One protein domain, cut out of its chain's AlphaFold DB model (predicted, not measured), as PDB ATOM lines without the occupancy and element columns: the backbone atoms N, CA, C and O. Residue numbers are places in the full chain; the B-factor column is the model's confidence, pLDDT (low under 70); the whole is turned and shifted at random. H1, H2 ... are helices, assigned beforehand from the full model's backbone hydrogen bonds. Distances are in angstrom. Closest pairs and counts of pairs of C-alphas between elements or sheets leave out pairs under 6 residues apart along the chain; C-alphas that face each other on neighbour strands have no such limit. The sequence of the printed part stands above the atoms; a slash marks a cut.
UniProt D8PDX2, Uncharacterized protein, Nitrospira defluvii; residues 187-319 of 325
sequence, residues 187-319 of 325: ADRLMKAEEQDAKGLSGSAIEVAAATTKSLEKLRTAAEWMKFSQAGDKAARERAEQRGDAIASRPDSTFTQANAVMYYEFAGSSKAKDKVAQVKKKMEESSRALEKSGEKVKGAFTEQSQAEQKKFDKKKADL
ATOM      1  N   ALA A 187     133.546 146.158  74.327       96.69
ATOM      2  CA  ALA A 187     133.499 144.896  75.063       96.69
ATOM      3  C   ALA A 187     134.908 144.330  75.313       96.69
ATOM      4  O   ALA A 187     135.252 144.005  76.451       96.69
ATOM      5  N   ASP A 188     135.761 144.287  74.286       95.88
ATOM      6  CA  ASP A 188     137.141 143.808  74.397       95.88
ATOM      7  C   ASP A 188     137.970 144.648  75.370       95.88
ATOM      8  O   ASP A 188     138.750 144.115  76.166       95.88
ATOM      9  N   ARG A 189     137.812 145.975  75.330       97.00
ATOM     10  CA  ARG A 189     138.484 146.893  76.254       97.00
ATOM     11  C   ARG A 189     138.057 146.635  77.699       97.00
ATOM     12  O   ARG A 189     138.920 146.586  78.575       97.00
ATOM     13  N   LEU A 190     136.762 146.436  77.945       97.25
ATOM     14  CA  LEU A 190     136.227 146.124  79.274       97.25
ATOM     15  C   LEU A 190     136.729 144.769  79.783       97.25
ATOM     16  O   LEU A 190     137.188 144.690  80.919       97.25
ATOM     17  N   MET A 191     136.743 143.738  78.934       97.44
ATOM     18  CA  MET A 191     137.286 142.417  79.274       97.44
ATOM     19  C   MET A 191     138.789 142.469  79.588       97.44
ATOM     20  O   MET A 191     139.268 141.778  80.485       97.44
ATOM     21  N   LYS A 192     139.569 143.292  78.878       97.75
ATOM     22  CA  LYS A 192     141.000 143.491  79.177       97.75
ATOM     23  C   LYS A 192     141.223 144.266  80.474       97.75
ATOM     24  O   LYS A 192     142.155 143.953  81.213       97.75
ATOM     25  N   ALA A 193     140.398 145.277  80.740       97.50
ATOM     26  CA  ALA A 193     140.463 146.052  81.975       97.50
ATOM     27  C   ALA A 193     140.059 145.204  83.190       97.50
ATOM     28  O   ALA A 193     140.704 145.286  84.232       97.50
ATOM     29  N   GLU A 194     139.049 144.347  83.038       97.94
ATOM     30  CA  GLU A 194     138.660 143.377  84.058       97.94
ATOM     31  C   GLU A 194     139.812 142.452  84.443       97.94
ATOM     32  O   GLU A 194     140.040 142.253  85.630       97.94
ATOM     33  N   GLU A 195     140.578 141.942  83.476       96.88
ATOM     34  CA  GLU A 195     141.712 141.053  83.757       96.88
ATOM     35  C   GLU A 195     142.739 141.708  84.697       96.88
ATOM     36  O   GLU A 195     143.369 141.030  85.506       96.88
ATOM     37  N   GLN A 196     142.904 143.034  84.626       96.56
ATOM     38  CA  GLN A 196     143.783 143.756  85.548       96.56
ATOM     39  C   GLN A 196     143.199 143.825  86.959       96.56
ATOM     40  O   GLN A 196     143.928 143.588  87.920       96.56
ATOM     41  N   ASP A 197     141.899 144.095  87.091       95.06
ATOM     42  CA  ASP A 197     141.227 144.113  88.395       95.06
ATOM     43  C   ASP A 197     141.183 142.717  89.028       95.06
ATOM     44  O   ASP A 197     141.368 142.571  90.238       95.06
ATOM     45  N   ALA A 198     141.016 141.673  88.212       95.69
ATOM     46  CA  ALA A 198     140.972 140.286  88.654       95.69
ATOM     47  C   ALA A 198     142.286 139.810  89.295       95.69
ATOM     48  O   ALA A 198     142.267 138.868  90.088       95.69
ATOM     49  N   LYS A 199     143.421 140.477  89.043       94.19
ATOM     50  CA  LYS A 199     144.689 140.171  89.730       94.19
ATOM     51  C   LYS A 199     144.590 140.336  91.246       94.19
ATOM     52  O   LYS A 199     145.268 139.616  91.966       94.19
ATOM     53  N   GLY A 200     143.723 141.222  91.744       92.44
ATOM     54  CA  GLY A 200     143.501 141.388  93.184       92.44
ATOM     55  C   GLY A 200     142.781 140.207  93.849       92.44
ATOM     56  O   GLY A 200     142.767 140.109  95.072       92.44
ATOM     57  N   LEU A 201     142.227 139.266  93.072       92.31
ATOM     58  CA  LEU A 201     141.541 138.080  93.598       92.31
ATOM     59  C   LEU A 201     142.484 137.059  94.252       92.31
ATOM     60  O   LEU A 201     142.008 136.147  94.929       92.31
ATOM     61  N   SER A 202     143.800 137.197  94.075       90.62
ATOM     62  CA  SER A 202     144.820 136.413  94.783       90.62
ATOM     63  C   SER A 202     145.366 137.111  96.038       90.62
ATOM     64  O   SER A 202     146.139 136.501  96.770       90.62
ATOM     65  N   GLY A 203     144.942 138.348  96.320       89.62
ATOM     66  CA  GLY A 203     145.388 139.141  97.470       89.62
ATOM     67  C   GLY A 203     144.719 138.761  98.795       89.62
ATOM     68  O   GLY A 203     144.113 137.699  98.923       89.62
ATOM     69  N   SER A 204     144.813 139.639  99.789       90.19
ATOM     70  CA  SER A 204     144.106 139.555 101.076       90.19
ATOM     71  C   SER A 204     142.577 139.588 100.914       90.19
ATOM     72  O   SER A 204     142.058 140.011  99.885       90.19
ATOM     73  N   ALA A 205     141.820 139.200 101.947       87.19
ATOM     74  CA  ALA A 205     140.352 139.207 101.894       87.19
ATOM     75  C   ALA A 205     139.750 140.582 101.518       87.19
ATOM     76  O   ALA A 205     138.757 140.645 100.793       87.19
ATOM     77  N   ILE A 206     140.375 141.679 101.963       88.88
ATOM     78  CA  ILE A 206     139.964 143.051 101.624       88.88
ATOM     79  C   ILE A 206     140.215 143.338 100.137       88.88
ATOM     80  O   ILE A 206     139.345 143.880  99.452       88.88
ATOM     81  N   GLU A 207     141.377 142.940  99.615       92.81
ATOM     82  CA  GLU A 207     141.712 143.093  98.194       92.81
ATOM     83  C   GLU A 207     140.796 142.246  97.310       92.81
ATOM     84  O   GLU A 207     140.326 142.734  96.285       92.81
ATOM     85  N   VAL A 208     140.464 141.024  97.736       93.81
ATOM     86  CA  VAL A 208     139.510 140.150  97.039       93.81
ATOM     87  C   VAL A 208     138.138 140.803  96.942       93.81
ATOM     88  O   VAL A 208     137.536 140.770  95.868       93.81
ATOM     89  N   ALA A 209     137.641 141.408  98.023       92.25
ATOM     90  CA  ALA A 209     136.350 142.093  98.007       92.25
ATOM     91  C   ALA A 209     136.359 143.271  97.017       92.25
ATOM     92  O   ALA A 209     135.496 143.358  96.143       92.25
ATOM     93  N   ALA A 210     137.383 144.129  97.082       95.12
ATOM     94  CA  ALA A 210     137.516 145.275  96.182       95.12
ATOM     95  C   ALA A 210     137.678 144.855  94.707       95.12
ATOM     96  O   ALA A 210     137.040 145.427  93.818       95.12
ATOM     97  N   ALA A 211     138.511 143.846  94.442       96.44
ATOM     98  CA  ALA A 211     138.719 143.285  93.114       96.44
ATOM     99  C   ALA A 211     137.443 142.635  92.567       96.44
ATOM    100  O   ALA A 211     137.121 142.824  91.398       96.44
ATOM    101  N   THR A 212     136.679 141.936  93.413       96.75
ATOM    102  CA  THR A 212     135.393 141.332  93.036       96.75
ATOM    103  C   THR A 212     134.411 142.376  92.539       96.75
ATOM    104  O   THR A 212     133.860 142.203  91.455       96.75
ATOM    105  N   THR A 213     134.220 143.476  93.273       96.31
ATOM    106  CA  THR A 213     133.303 144.541  92.849       96.31
ATOM    107  C   THR A 213     133.692 145.106  91.483       96.31
ATOM    108  O   THR A 213     132.861 145.134  90.578       96.31
ATOM    109  N   LYS A 214     134.964 145.489  91.306       97.56
ATOM    110  CA  LYS A 214     135.449 146.133  90.073       97.56
ATOM    111  C   LYS A 214     135.440 145.204  88.862       97.56
ATOM    112  O   LYS A 214     135.036 145.609  87.774       97.56
ATOM    113  N   SER A 215     135.903 143.971  89.048       98.25
ATOM    114  CA  SER A 215     135.950 142.963  87.991       98.25
ATOM    115  C   SER A 215     134.539 142.578  87.549       98.25
ATOM    116  O   SER A 215     134.225 142.628  86.360       98.25
ATOM    117  N   LEU A 216     133.643 142.283  88.496       98.06
ATOM    118  CA  LEU A 216     132.281 141.858  88.180       98.06
ATOM    119  C   LEU A 216     131.459 142.967  87.511       98.06
ATOM    120  O   LEU A 216     130.677 142.677  86.607       98.06
ATOM    121  N   GLU A 217     131.643 144.225  87.921       97.94
ATOM    122  CA  GLU A 217     131.071 145.385  87.229       97.94
ATOM    123  C   GLU A 217     131.504 145.408  85.759       97.94
ATOM    124  O   GLU A 217     130.656 145.429  84.870       97.94
ATOM    125  N   LYS A 218     132.808 145.278  85.484       98.06
ATOM    126  CA  LYS A 218     133.325 145.251  84.110       98.06
ATOM    127  C   LYS A 218     132.826 144.060  83.303       98.06
ATOM    128  O   LYS A 218     132.502 144.248  82.135       98.06
ATOM    129  N   LEU A 219     132.721 142.866  83.894       98.25
ATOM    130  CA  LEU A 219     132.147 141.706  83.202       98.25
ATOM    131  C   LEU A 219     130.678 141.933  82.838       98.25
ATOM    132  O   LEU A 219     130.265 141.576  81.736       98.25
ATOM    133  N   ARG A 220     129.890 142.534  83.737       97.88
ATOM    134  CA  ARG A 220     128.478 142.855  83.481       97.88
ATOM    135  C   ARG A 220     128.337 143.885  82.373       97.88
ATOM    136  O   ARG A 220     127.597 143.642  81.427       97.88
ATOM    137  N   THR A 221     129.089 144.980  82.441       97.56
ATOM    138  CA  THR A 221     129.070 145.997  81.387       97.56
ATOM    139  C   THR A 221     129.558 145.410  80.063       97.56
ATOM    140  O   THR A 221     128.912 145.601  79.039       97.56
ATOM    141  N   ALA A 222     130.639 144.621  80.052       97.69
ATOM    142  CA  ALA A 222     131.110 143.946  78.841       97.69
ATOM    143  C   ALA A 222     130.030 143.031  78.248       97.69
ATOM    144  O   ALA A 222     129.795 143.071  77.044       97.69
ATOM    145  N   ALA A 223     129.335 142.257  79.084       97.44
ATOM    146  CA  ALA A 223     128.223 141.411  78.662       97.44
ATOM    147  C   ALA A 223     127.082 142.211  78.018       97.44
ATOM    148  O   ALA A 223     126.516 141.761  77.024       97.44
ATOM    149  N   GLU A 224     126.757 143.401  78.531       97.38
ATOM    150  CA  GLU A 224     125.754 144.279  77.918       97.38
ATOM    151  C   GLU A 224     126.155 144.722  76.508       97.38
ATOM    152  O   GLU A 224     125.323 144.674  75.604       97.38
ATOM    153  N   TRP A 225     127.428 145.060  76.294       97.31
ATOM    154  CA  TRP A 225     127.968 145.376  74.968       97.31
ATOM    155  C   TRP A 225     128.043 144.151  74.045       97.31
ATOM    156  O   TRP A 225     127.802 144.249  72.843       97.31
ATOM    157  N   MET A 226     128.327 142.969  74.592       96.06
ATOM    158  CA  MET A 226     128.412 141.728  73.818       96.06
ATOM    159  C   MET A 226     127.061 141.248  73.271       96.06
ATOM    160  O   MET A 226     127.057 140.440  72.341       96.06
ATOM    161  N   LYS A 227     125.925 141.760  73.771       93.31
ATOM    162  CA  LYS A 227     124.582 141.473  73.222       93.31
ATOM    163  C   LYS A 227     124.444 141.848  71.747       93.31
ATOM    164  O   LYS A 227     123.646 141.242  71.043       93.31
ATOM    165  N   PHE A 228     125.235 142.813  71.285       91.75
ATOM    166  CA  PHE A 228     125.249 143.268  69.894       91.75
ATOM    167  C   PHE A 228     126.204 142.449  69.005       91.75
ATOM    168  O   PHE A 228     126.366 142.741  67.822       91.75
ATOM    169  N   SER A 229     126.851 141.419  69.562       86.62
ATOM    170  CA  SER A 229     127.701 140.475  68.835       86.62
ATOM    171  C   SER A 229     126.983 139.141  68.612       86.62
ATOM    172  O   SER A 229     126.175 138.715  69.435       86.62
ATOM    173  N   GLN A 230     127.331 138.425  67.537       82.81
ATOM    174  CA  GLN A 230     126.751 137.103  67.254       82.81
ATOM    175  C   GLN A 230     127.058 136.057  68.338       82.81
ATOM    176  O   GLN A 230     126.272 135.140  68.547       82.81
ATOM    177  N   ALA A 231     128.199 136.184  69.020       84.38
ATOM    178  CA  ALA A 231     128.614 135.249  70.064       84.38
ATOM    179  C   ALA A 231     127.901 135.486  71.410       84.38
ATOM    180  O   ALA A 231     127.952 134.620  72.288       84.38
ATOM    181  N   GLY A 232     127.236 136.636  71.576       91.06
ATOM    182  CA  GLY A 232     126.589 137.030  72.824       91.06
ATOM    183  C   GLY A 232     127.563 137.178  73.999       91.06
ATOM    184  O   GLY A 232     128.779 137.263  73.837       91.06
ATOM    185  N   ASP A 233     127.023 137.179  75.218       94.88
ATOM    186  CA  ASP A 233     127.762 137.432  76.466       94.88
ATOM    187  C   ASP A 233     128.497 136.205  77.046       94.88
ATOM    188  O   ASP A 233     129.016 136.248  78.168       94.88
ATOM    189  N   LYS A 234     128.575 135.106  76.286       94.31
ATOM    190  CA  LYS A 234     129.111 133.817  76.745       94.31
ATOM    191  C   LYS A 234     130.519 133.939  77.336       94.31
ATOM    192  O   LYS A 234     130.768 133.418  78.419       94.31
ATOM    193  N   ALA A 235     131.413 134.669  76.669       95.19
ATOM    194  CA  ALA A 235     132.797 134.833  77.117       95.19
ATOM    195  C   ALA A 235     132.901 135.537  78.484       95.19
ATOM    196  O   ALA A 235     133.696 135.131  79.334       95.19
ATOM    197  N   ALA A 236     132.076 136.562  78.728       97.44
ATOM    198  CA  ALA A 236     132.033 137.257  80.014       97.44
ATOM    199  C   ALA A 236     131.499 136.347  81.134       97.44
ATOM    200  O   ALA A 236     132.044 136.335  82.240       97.44
ATOM    201  N   ARG A 237     130.476 135.532  80.840       97.19
ATOM    202  CA  ARG A 237     129.900 134.572  81.797       97.19
ATOM    203  C   ARG A 237     130.851 133.430  82.145       97.19
ATOM    204  O   ARG A 237     130.982 133.085  83.316       97.19
ATOM    205  N   GLU A 238     131.534 132.859  81.156       96.75
ATOM    206  CA  GLU A 238     132.535 131.808  81.381       96.75
ATOM    207  C   GLU A 238     133.693 132.326  82.233       96.75
ATOM    208  O   GLU A 238     134.124 131.659  83.175       96.75
ATOM    209  N   ARG A 239     134.155 133.550  81.959       97.44
ATOM    210  CA  ARG A 239     135.193 134.185  82.767       97.44
ATOM    211  C   ARG A 239     134.734 134.429  84.202       97.44
ATOM    212  O   ARG A 239     135.502 134.177  85.125       97.44
ATOM    213  N   ALA A 240     133.485 134.847  84.407       98.12
ATOM    214  CA  ALA A 240     132.924 134.969  85.747       98.12
ATOM    215  C   ALA A 240     132.975 133.633  86.501       98.12
ATOM    216  O   ALA A 240     133.458 133.592  87.628       98.12
ATOM    217  N   GLU A 241     132.575 132.525  85.866       97.62
ATOM    218  CA  GLU A 241     132.678 131.199  86.487       97.62
ATOM    219  C   GLU A 241     134.127 130.865  86.884       97.62
ATOM    220  O   GLU A 241     134.363 130.408  88.002       97.62
ATOM    221  N   GLN A 242     135.103 131.167  86.022       96.81
ATOM    222  CA  GLN A 242     136.529 130.969  86.318       96.81
ATOM    223  C   GLN A 242     137.008 131.809  87.515       96.81
ATOM    224  O   GLN A 242     137.792 131.322  88.330       96.81
ATOM    225  N   ARG A 243     136.540 133.057  87.659       96.81
ATOM    226  CA  ARG A 243     136.868 133.891  88.832       96.81
ATOM    227  C   ARG A 243     136.256 133.329  90.110       96.81
ATOM    228  O   ARG A 243     136.935 133.277  91.134       96.81
ATOM    229  N   GLY A 244     135.006 132.866  90.039       95.69
ATOM    230  CA  GLY A 244     134.353 132.168  91.144       95.69
ATOM    231  C   GLY A 244     135.150 130.938  91.588       95.69
ATOM    232  O   GLY A 244     135.396 130.772  92.784       95.69
ATOM    233  N   ASP A 245     135.626 130.136  90.631       94.06
ATOM    234  CA  ASP A 245     136.435 128.936  90.891       94.06
ATOM    235  C   ASP A 245     137.760 129.272  91.576       94.06
ATOM    236  O   ASP A 245     138.148 128.611  92.546       94.06
ATOM    237  N   ALA A 246     138.432 130.330  91.116       93.56
ATOM    238  CA  ALA A 246     139.683 130.798  91.700       93.56
ATOM    239  C   ALA A 246     139.510 131.218  93.168       93.56
ATOM    240  O   ALA A 246     140.325 130.846  94.010       93.56
ATOM    241  N   ILE A 247     138.432 131.939  93.499       92.94
ATOM    242  CA  ILE A 247     138.143 132.368  94.876       92.94
ATOM    243  C   ILE A 247     137.728 131.178  95.749       92.94
ATOM    244  O   ILE A 247     138.201 131.045  96.877       92.94
ATOM    245  N   ALA A 248     136.858 130.302  95.241       90.31
ATOM    246  CA  ALA A 248     136.341 129.159  95.994       90.31
ATOM    247  C   ALA A 248     137.429 128.131  96.348       90.31
ATOM    248  O   ALA A 248     137.291 127.409  97.335       90.31
ATOM    249  N   SER A 249     138.505 128.077  95.561       88.69
ATOM    250  CA  SER A 249     139.640 127.170  95.769       88.69
ATOM    251  C   SER A 249     140.692 127.715  96.742       88.69
ATOM    252  O   SER A 249     141.702 127.055  96.986       88.69
ATOM    253  N   ARG A 250     140.494 128.919  97.295       86.56
ATOM    254  CA  ARG A 250     141.464 129.536  98.202       86.56
ATOM    255  C   ARG A 250     141.554 128.803  99.549       86.56
ATOM    256  O   ARG A 250     140.532 128.376 100.087       86.56
ATOM    257  N   PRO A 251     142.751 128.724 100.154       77.69
ATOM    258  CA  PRO A 251     142.922 128.117 101.472       77.69
ATOM    259  C   PRO A 251     142.247 128.931 102.591       77.69
ATOM    260  O   PRO A 251     141.743 128.348 103.545       77.69
ATOM    261  N   ASP A 252     142.158 130.259 102.454       71.19
ATOM    262  CA  ASP A 252     141.488 131.182 103.386       71.19
ATOM    263  C   ASP A 252     140.008 131.437 103.028       71.19
ATOM    264  O   ASP A 252     139.442 132.479 103.370       71.19
ATOM    265  N   SER A 253     139.368 130.490 102.327       70.38
ATOM    266  CA  SER A 253     138.087 130.727 101.644       70.38
ATOM    267  C   SER A 253     136.951 131.221 102.536       70.38
ATOM    268  O   SER A 253     136.080 131.918 102.027       70.38
ATOM    269  N   THR A 254     136.931 130.918 103.841       74.25
ATOM    270  CA  THR A 254     135.803 131.218 104.745       74.25
ATOM    271  C   THR A 254     135.324 132.672 104.665       74.25
ATOM    272  O   THR A 254     134.120 132.910 104.683       74.25
ATOM    273  N   PHE A 255     136.234 133.637 104.501       74.94
ATOM    274  CA  PHE A 255     135.891 135.065 104.433       74.94
ATOM    275  C   PHE A 255     135.692 135.596 103.006       74.94
ATOM    276  O   PHE A 255     135.234 136.722 102.826       74.94
ATOM    277  N   THR A 256     136.007 134.800 101.982       85.88
ATOM    278  CA  THR A 256     135.909 135.203 100.573       85.88
ATOM    279  C   THR A 256     134.816 134.463  99.801       85.88
ATOM    280  O   THR A 256     134.490 134.886  98.694       85.88
ATOM    281  N   GLN A 257     134.192 133.425 100.374       88.75
ATOM    282  CA  GLN A 257     133.172 132.595  99.709       88.75
ATOM    283  C   GLN A 257     131.997 133.400  99.133       88.75
ATOM    284  O   GLN A 257     131.536 133.103  98.031       88.75
ATOM    285  N   ALA A 258     131.556 134.457  99.821       91.25
ATOM    286  CA  ALA A 258     130.494 135.336  99.327       91.25
ATOM    287  C   ALA A 258     130.848 135.985  97.974       91.25
ATOM    288  O   ALA A 258     129.995 136.099  97.098       91.25
ATOM    289  N   ASN A 259     132.120 136.330  97.759       94.56
ATOM    290  CA  ASN A 259     132.589 136.893  96.494       94.56
ATOM    291  C   ASN A 259     132.512 135.867  95.353       94.56
ATOM    292  O   ASN A 259     132.119 136.209  94.240       94.56
ATOM    293  N   ALA A 260     132.825 134.594  95.629       94.88
ATOM    294  CA  ALA A 260     132.681 133.521  94.644       94.88
ATOM    295  C   ALA A 260     131.215 133.340  94.215       94.88
ATOM    296  O   ALA A 260     130.936 133.178  93.027       94.88
ATOM    297  N   VAL A 261     130.272 133.434  95.163       95.94
ATOM    298  CA  VAL A 261     128.830 133.366  94.878       95.94
ATOM    299  C   VAL A 261     128.409 134.454  93.890       95.94
ATOM    300  O   VAL A 261     127.727 134.138  92.920       95.94
ATOM    301  N   MET A 262     128.866 135.698  94.068       96.50
ATOM    302  CA  MET A 262     128.516 136.806  93.166       96.50
ATOM    303  C   MET A 262     128.915 136.532  91.707       96.50
ATOM    304  O   MET A 262     128.163 136.847  90.781       96.50
ATOM    305  N   TYR A 263     130.086 135.926  91.497       98.12
ATOM    306  CA  TYR A 263     130.548 135.529  90.170       98.12
ATOM    307  C   TYR A 263     129.707 134.404  89.566       98.12
ATOM    308  O   TYR A 263     129.321 134.489  88.400       98.12
ATOM    309  N   TYR A 264     129.387 133.368  90.344       98.12
ATOM    310  CA  TYR A 264     128.556 132.266  89.860       98.12
ATOM    311  C   TYR A 264     127.121 132.701  89.546       98.12
ATOM    312  O   TYR A 264     126.551 132.259  88.549       98.12
ATOM    313  N   GLU A 265     126.547 133.589  90.358       97.31
ATOM    314  CA  GLU A 265     125.217 134.151  90.113       97.31
ATOM    315  C   GLU A 265     125.179 134.926  88.790       97.31
ATOM    316  O   GLU A 265     124.237 134.769  88.014       97.31
ATOM    317  N   PHE A 266     126.226 135.698  88.485       97.94
ATOM    318  CA  PHE A 266     126.340 136.365  87.189       97.94
ATOM    319  C   PHE A 266     126.589 135.384  86.031       97.94
ATOM    320  O   PHE A 266     125.950 135.509  84.984       97.94
ATOM    321  N   ALA A 267     127.461 134.384  86.209       97.50
ATOM    322  CA  ALA A 267     127.711 133.358  85.197       97.50
ATOM    323  C   ALA A 267     126.408 132.642  84.799       97.50
ATOM    324  O   ALA A 267     126.102 132.498  83.614       97.50
ATOM    325  N   GLY A 268     125.601 132.239  85.787       95.38
ATOM    326  CA  GLY A 268     124.238 131.736  85.589       95.38
ATOM    327  C   GLY A 268     124.122 130.375  84.888       95.38
ATOM    328  O   GLY A 268     122.999 129.914  84.658       95.38
ATOM    329  N   SER A 269     125.245 129.719  84.569       93.31
ATOM    330  CA  SER A 269     125.282 128.353  84.030       93.31
ATOM    331  C   SER A 269     124.681 127.358  85.035       93.31
ATOM    332  O   SER A 269     124.643 127.621  86.238       93.31
ATOM    333  N   SER A 270     124.201 126.198  84.571       94.12
ATOM    334  CA  SER A 270     123.715 125.133  85.471       94.12
ATOM    335  C   SER A 270     124.782 124.750  86.501       94.12
ATOM    336  O   SER A 270     124.523 124.753  87.701       94.12
ATOM    337  N   LYS A 271     126.019 124.565  86.033       94.44
ATOM    338  CA  LYS A 271     127.195 124.311  86.869       94.44
ATOM    339  C   LYS A 271     127.452 125.429  87.883       94.44
ATOM    340  O   LYS A 271     127.753 125.142  89.039       94.44
ATOM    341  N   ALA A 272     127.324 126.696  87.490       94.44
ATOM    342  CA  ALA A 272     127.481 127.822  88.407       94.44
ATOM    343  C   ALA A 272     126.392 127.828  89.492       94.44
ATOM    344  O   ALA A 272     126.701 128.061  90.657       94.44
ATOM    345  N   LYS A 273     125.139 127.491  89.157       94.75
ATOM    346  CA  LYS A 273     124.051 127.362  90.143       94.75
ATOM    347  C   LYS A 273     124.330 126.260  91.167       94.75
ATOM    348  O   LYS A 273     124.150 126.488  92.363       94.75
ATOM    349  N   ASP A 274     124.841 125.114  90.723       95.44
ATOM    350  CA  ASP A 274     125.246 124.033  91.629       95.44
ATOM    351  C   ASP A 274     126.380 124.485  92.557       95.44
ATOM    352  O   ASP A 274     126.351 124.228  93.764       95.44
ATOM    353  N   LYS A 275     127.355 125.232  92.025       94.94
ATOM    354  CA  LYS A 275     128.437 125.821  92.824       94.94
ATOM    355  C   LYS A 275     127.922 126.848  93.834       94.94
ATOM    356  O   LYS A 275     128.391 126.835  94.969       94.94
ATOM    357  N   VAL A 276     126.930 127.676  93.492       94.94
ATOM    358  CA  VAL A 276     126.269 128.575  94.462       94.94
ATOM    359  C   VAL A 276     125.694 127.775  95.628       94.94
ATOM    360  O   VAL A 276     125.944 128.125  96.780       94.94
ATOM    361  N   ALA A 277     124.965 126.691  95.353       93.75
ATOM    362  CA  ALA A 277     124.383 125.850  96.398       93.75
ATOM    363  C   ALA A 277     125.463 125.205  97.287       93.75
ATOM    364  O   ALA A 277     125.355 125.227  98.514       93.75
ATOM    365  N   GLN A 278     126.535 124.683  96.682       90.94
ATOM    366  CA  GLN A 278     127.653 124.083  97.417       90.94
ATOM    367  C   GLN A 278     128.386 125.095  98.301       90.94
ATOM    368  O   GLN A 278     128.699 124.791  99.452       90.94
ATOM    369  N   VAL A 279     128.660 126.294  97.782       89.44
ATOM    370  CA  VAL A 279     129.344 127.351  98.534       89.44
ATOM    371  C   VAL A 279     128.462 127.847  99.679       89.44
ATOM    372  O   VAL A 279     128.935 127.914 100.808       89.44
ATOM    373  N   LYS A 280     127.164 128.086  99.449       89.12
ATOM    374  CA  LYS A 280     126.227 128.477 100.518       89.12
ATOM    375  C   LYS A 280     126.174 127.435 101.641       89.12
ATOM    376  O   LYS A 280     126.300 127.798 102.807       89.12
ATOM    377  N   LYS A 281     126.118 126.142 101.301       89.25
ATOM    378  CA  LYS A 281     126.181 125.056 102.292       89.25
ATOM    379  C   LYS A 281     127.480 125.090 103.114       89.25
ATOM    380  O   LYS A 281     127.429 124.994 104.337       89.25
ATOM    381  N   LYS A 282     128.637 125.278 102.468       85.62
ATOM    382  CA  LYS A 282     129.936 125.399 103.164       85.62
ATOM    383  C   LYS A 282     130.006 126.628 104.074       85.62
ATOM    384  O   LYS A 282     130.593 126.550 105.155       85.62
ATOM    385  N   MET A 283     129.416 127.751 103.663       84.69
ATOM    386  CA  MET A 283     129.323 128.957 104.491       84.69
ATOM    387  C   MET A 283     128.480 128.710 105.745       84.69
ATOM    388  O   MET A 283     128.906 129.072 106.840       84.69
ATOM    389  N   GLU A 284     127.329 128.047 105.613       87.12
ATOM    390  CA  GLU A 284     126.480 127.675 106.753       87.12
ATOM    391  C   GLU A 284     127.197 126.726 107.720       87.12
ATOM    392  O   GLU A 284     127.168 126.933 108.934       87.12
ATOM    393  N   GLU A 285     127.881 125.704 107.198       85.88
ATOM    394  CA  GLU A 285     128.683 124.776 108.004       85.88
ATOM    395  C   GLU A 285     129.810 125.504 108.751       85.88
ATOM    396  O   GLU A 285     130.012 125.270 109.945       85.88
ATOM    397  N   SER A 286     130.496 126.434 108.079       82.31
ATOM    398  CA  SER A 286     131.551 127.257 108.680       82.31
ATOM    399  C   SER A 286     131.002 128.186 109.768       82.31
ATOM    400  O   SER A 286     131.605 128.286 110.835       82.31
ATOM    401  N   SER A 287     129.840 128.811 109.542       82.25
ATOM    402  CA  SER A 287     129.154 129.651 110.538       82.25
ATOM    403  C   SER A 287     128.801 128.847 111.787       82.25
ATOM    404  O   SER A 287     129.156 129.235 112.897       82.25
ATOM    405  N   ARG A 288     128.199 127.663 111.611       85.00
ATOM    406  CA  ARG A 288     127.863 126.763 112.727       85.00
ATOM    407  C   ARG A 288     129.104 126.289 113.486       85.00
ATOM    408  O   ARG A 288     129.054 126.107 114.701       85.00
ATOM    409  N   ALA A 289     130.219 126.047 112.796       82.81
ATOM    410  CA  ALA A 289     131.477 125.662 113.436       82.81
ATOM    411  C   ALA A 289     132.090 126.815 114.255       82.81
ATOM    412  O   ALA A 289     132.587 126.586 115.362       82.81
ATOM    413  N   LEU A 290     132.018 128.045 113.739       81.88
ATOM    414  CA  LEU A 290     132.429 129.267 114.435       81.88
ATOM    415  C   LEU A 290     131.576 129.527 115.680       81.88
ATOM    416  O   LEU A 290     132.135 129.773 116.746       81.88
ATOM    417  N   GLU A 291     130.253 129.392 115.578       84.12
ATOM    418  CA  GLU A 291     129.322 129.513 116.710       84.12
ATOM    419  C   GLU A 291     129.667 128.518 117.823       84.12
ATOM    420  O   GLU A 291     129.927 128.923 118.956       84.12
ATOM    421  N   LYS A 292     129.795 127.228 117.483       85.12
ATOM    422  CA  LYS A 292     130.179 126.178 118.445       85.12
ATOM    423  C   LYS A 292     131.537 126.439 119.094       85.12
ATOM    424  O   LYS A 292     131.740 126.124 120.264       85.12
ATOM    425  N   SER A 293     132.493 126.979 118.341       78.38
ATOM    426  CA  SER A 293     133.820 127.308 118.873       78.38
ATOM    427  C   SER A 293     133.757 128.516 119.811       78.38
ATOM    428  O   SER A 293     134.359 128.489 120.882       78.38
ATOM    429  N   GLY A 294     132.975 129.541 119.461       78.00
ATOM    430  CA  GLY A 294     132.723 130.701 120.315       78.00
ATOM    431  C   GLY A 294     132.018 130.333 121.621       78.00
ATOM    432  O   GLY A 294     132.396 130.832 122.681       78.00
ATOM    433  N   GLU A 295     131.048 129.419 121.575       83.06
ATOM    434  CA  GLU A 295     130.397 128.863 122.767       83.06
ATOM    435  C   GLU A 295     131.386 128.119 123.669       83.06
ATOM    436  O   GLU A 295     131.406 128.357 124.875       83.06
ATOM    437  N   LYS A 296     132.260 127.278 123.098       80.44
ATOM    438  CA  LYS A 296     133.301 126.571 123.865       80.44
ATOM    439  C   LYS A 296     134.274 127.524 124.552       80.44
ATOM    440  O   LYS A 296     134.613 127.303 125.710       80.44
ATOM    441  N   VAL A 297     134.706 128.584 123.869       77.31
ATOM    442  CA  VAL A 297     135.601 129.593 124.456       77.31
ATOM    443  C   VAL A 297     134.898 130.337 125.592       77.31
ATOM    444  O   VAL A 297     135.457 130.449 126.679       77.31
ATOM    445  N   LYS A 298     133.650 130.782 125.392       78.25
ATOM    446  CA  LYS A 298     132.852 131.409 126.462       78.25
ATOM    447  C   LYS A 298     132.660 130.474 127.661       78.25
ATOM    448  O   LYS A 298     132.781 130.921 128.800       78.25
ATOM    449  N   GLY A 299     132.404 129.189 127.410       78.06
ATOM    450  CA  GLY A 299     132.308 128.153 128.439       78.06
ATOM    451  C   GLY A 299     133.605 128.007 129.234       78.06
ATOM    452  O   GLY A 299     133.577 128.123 130.455       78.06
ATOM    453  N   ALA A 300     134.747 127.879 128.552       74.81
ATOM    454  CA  ALA A 300     136.060 127.766 129.189       74.81
ATOM    455  C   ALA A 300     136.412 128.993 130.052       74.81
ATOM    456  O   ALA A 300     136.889 128.838 131.174       74.81
ATOM    457  N   PHE A 301     136.116 130.209 129.579       66.69
ATOM    458  CA  PHE A 301     136.283 131.429 130.379       66.69
ATOM    459  C   PHE A 301     135.382 131.441 131.622       66.69
ATOM    460  O   PHE A 301     135.809 131.867 132.695       66.69
ATOM    461  N   THR A 302     134.144 130.963 131.491       79.25
ATOM    462  CA  THR A 302     133.187 130.906 132.605       79.25
ATOM    463  C   THR A 302     133.626 129.883 133.655       79.25
ATOM    464  O   THR A 302     133.617 130.185 134.846       79.25
ATOM    465  N   GLU A 303     134.068 128.697 133.231       78.69
ATOM    466  CA  GLU A 303     134.585 127.650 134.120       78.69
ATOM    467  C   GLU A 303     135.871 128.082 134.834       78.69
ATOM    468  O   GLU A 303     135.999 127.878 136.044       78.69
ATOM    469  N   GLN A 304     136.800 128.727 134.120       77.69
ATOM    470  CA  GLN A 304     138.025 129.259 134.717       77.69
ATOM    471  C   GLN A 304     137.712 130.336 135.764       77.69
ATOM    472  O   GLN A 304     138.217 130.259 136.884       77.69
ATOM    473  N   SER A 305     136.827 131.282 135.440       75.94
ATOM    474  CA  SER A 305     136.376 132.327 136.368       75.94
ATOM    475  C   SER A 305     135.726 131.735 137.626       75.94
ATOM    476  O   SER A 305     136.079 132.102 138.748       75.94
ATOM    477  N   GLN A 306     134.854 130.732 137.478       83.25
ATOM    478  CA  GLN A 306     134.246 130.043 138.623       83.25
ATOM    479  C   GLN A 306     135.271 129.280 139.476       83.25
ATOM    480  O   GLN A 306     135.155 129.246 140.704       83.25
ATOM    481  N   ALA A 307     136.269 128.649 138.856       84.44
ATOM    482  CA  ALA A 307     137.325 127.940 139.572       84.44
ATOM    483  C   ALA A 307     138.252 128.901 140.339       84.44
ATOM    484  O   ALA A 307     138.660 128.596 141.463       84.44
ATOM    485  N   GLU A 308     138.566 130.060 139.758       81.12
ATOM    486  CA  GLU A 308     139.337 131.126 140.406       81.12
ATOM    487  C   GLU A 308     138.565 131.744 141.579       81.12
ATOM    488  O   GLU A 308     139.126 131.863 142.669       81.12
ATOM    489  N   GLN A 309     137.265 132.007 141.410       80.06
ATOM    490  CA  GLN A 309     136.388 132.495 142.478       80.06
ATOM    491  C   GLN A 309     136.336 131.514 143.661       80.06
ATOM    492  O   GLN A 309     136.587 131.903 144.797       80.06
ATOM    493  N   LYS A 310     136.132 130.211 143.411       86.38
ATOM    494  CA  LYS A 310     136.133 129.186 144.476       86.38
ATOM    495  C   LYS A 310     137.469 129.092 145.215       86.38
ATOM    496  O   LYS A 310     137.492 128.858 146.422       86.38
ATOM    497  N   LYS A 311     138.596 129.242 144.509       84.81
ATOM    498  CA  LYS A 311     139.928 129.275 145.138       84.81
ATOM    499  C   LYS A 311     140.105 130.515 146.008       84.81
ATOM    500  O   LYS A 311     140.714 130.409 147.071       84.81
ATOM    501  N   PHE A 312     139.600 131.660 145.559       82.25
ATOM    502  CA  PHE A 312     139.613 132.896 146.330       82.25
ATOM    503  C   PHE A 312     138.765 132.767 147.600       82.25
ATOM    504  O   PHE A 312     139.277 133.008 148.689       82.25
ATOM    505  N   ASP A 313     137.528 132.282 147.478       86.88
ATOM    506  CA  ASP A 313     136.617 132.090 148.610       86.88
ATOM    507  C   ASP A 313     137.187 131.099 149.635       86.88
ATOM    508  O   ASP A 313     137.126 131.342 150.839       86.88
ATOM    509  N   LYS A 314     137.824 130.013 149.171       87.31
ATOM    510  CA  LYS A 314     138.503 129.059 150.056       87.31
ATOM    511  C   LYS A 314     139.676 129.698 150.801       87.31
ATOM    512  O   LYS A 314     139.765 129.557 152.013       87.31
ATOM    513  N   LYS A 315     140.552 130.424 150.095       82.50
ATOM    514  CA  LYS A 315     141.671 131.136 150.733       82.50
ATOM    515  C   LYS A 315     141.183 132.167 151.740       82.50
ATOM    516  O   LYS A 315     141.798 132.309 152.786       82.50
ATOM    517  N   LYS A 316     140.093 132.871 151.430       83.00
ATOM    518  CA  LYS A 316     139.468 133.828 152.340       83.00
ATOM    519  C   LYS A 316     138.969 133.135 153.613       83.00
ATOM    520  O   LYS A 316     139.313 133.584 154.696       83.00
ATOM    521  N   ALA A 317     138.243 132.025 153.483       83.88
ATOM    522  CA  ALA A 317     137.745 131.257 154.624       83.88
ATOM    523  C   ALA A 317     138.875 130.658 155.485       83.88
ATOM    524  O   ALA A 317     138.786 130.664 156.711       83.88
ATOM    525  N   ASP A 318     139.949 130.167 154.857       84.06
ATOM    526  CA  ASP A 318     141.132 129.671 155.571       84.06
ATOM    527  C   ASP A 318     141.820 130.815 156.350       84.06
ATOM    528  O   ASP A 318     142.189 130.632 157.510       84.06
ATOM    529  N   LEU A 319     141.908 132.016 155.761       77.81
ATOM    530  CA  LEU A 319     142.478 133.204 156.408       77.81
ATOM    531  C   LEU A 319     141.620 133.706 157.582       77.81
ATOM    532  O   LEU A 319     142.155 134.057 158.629       77.81
TER     533      LEU A 319
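Overview. This is residues 187 to 319 of the 325 residues of an uncharacterized protein of Nitrospira defluvii (UniProt D8PDX2). Four helices, H1 to H4, fold back and forth into a compact bundle, and a very long fifth helix, H5, packs on H4 with residues 272 to 283 and then runs on as an arm, of which residues 288 to 319 stick out free. The arm makes the length: the C-alphas span 90 by 27 by 19 A, the body without residues 288 to 319 only 43 by 27 by 15 A. The printed part has 133 residues with five named helices, H1 to H5 in order, no named strand, and is all helix; the whole is extended, with a radius of gyration of the C-alphas of 23.7 A.

Along the chain. H1, residues 187 to 202, begins with C-alpha 187 at (133.499, 144.896, 75.063) and has a kink of 28 degrees near residue 196. H2, residues 205 to 226, is 30.6 A long. H3 is residues 234 to 248 and H4 residues 257 to 267. H5, residues 270 to 319, is 73.8 A long and ends with C-alpha 319 at (142.478, 133.204, 156.408).

Arrangement. The five helices form an up and down bundle, each running against the one before. H1 and H2, a hairpin, touch at a shallow tilt of 16 degrees, their closest C-alphas, Leu 201 and Val 208, 4.5 A apart. H3 and H4, also a hairpin, touch at Gly 244 and Ala 260, closest C-alphas 4.1 A apart. H2 touches H3 with residues 216 to 223 alone, the closest C-alphas being Leu 219 and Ala 236, 5.5 A apart. H5 touches H4, closest C-alphas Ala 272 and Tyr 264, 4.8 A apart; H1 and H5 are apart. Every O i to N i+4 pair is within hydrogen-bond range in H2, H3, H4 and H5; in H1, 7 of 12 are.

Size, cuts and confidence. The C-alphas farthest apart, Gln 230 and Leu 319, are 90.6 A apart. The printed part has no cut and no long link. Mean pLDDT of the printed part is 90.0; residue 301 is under 70.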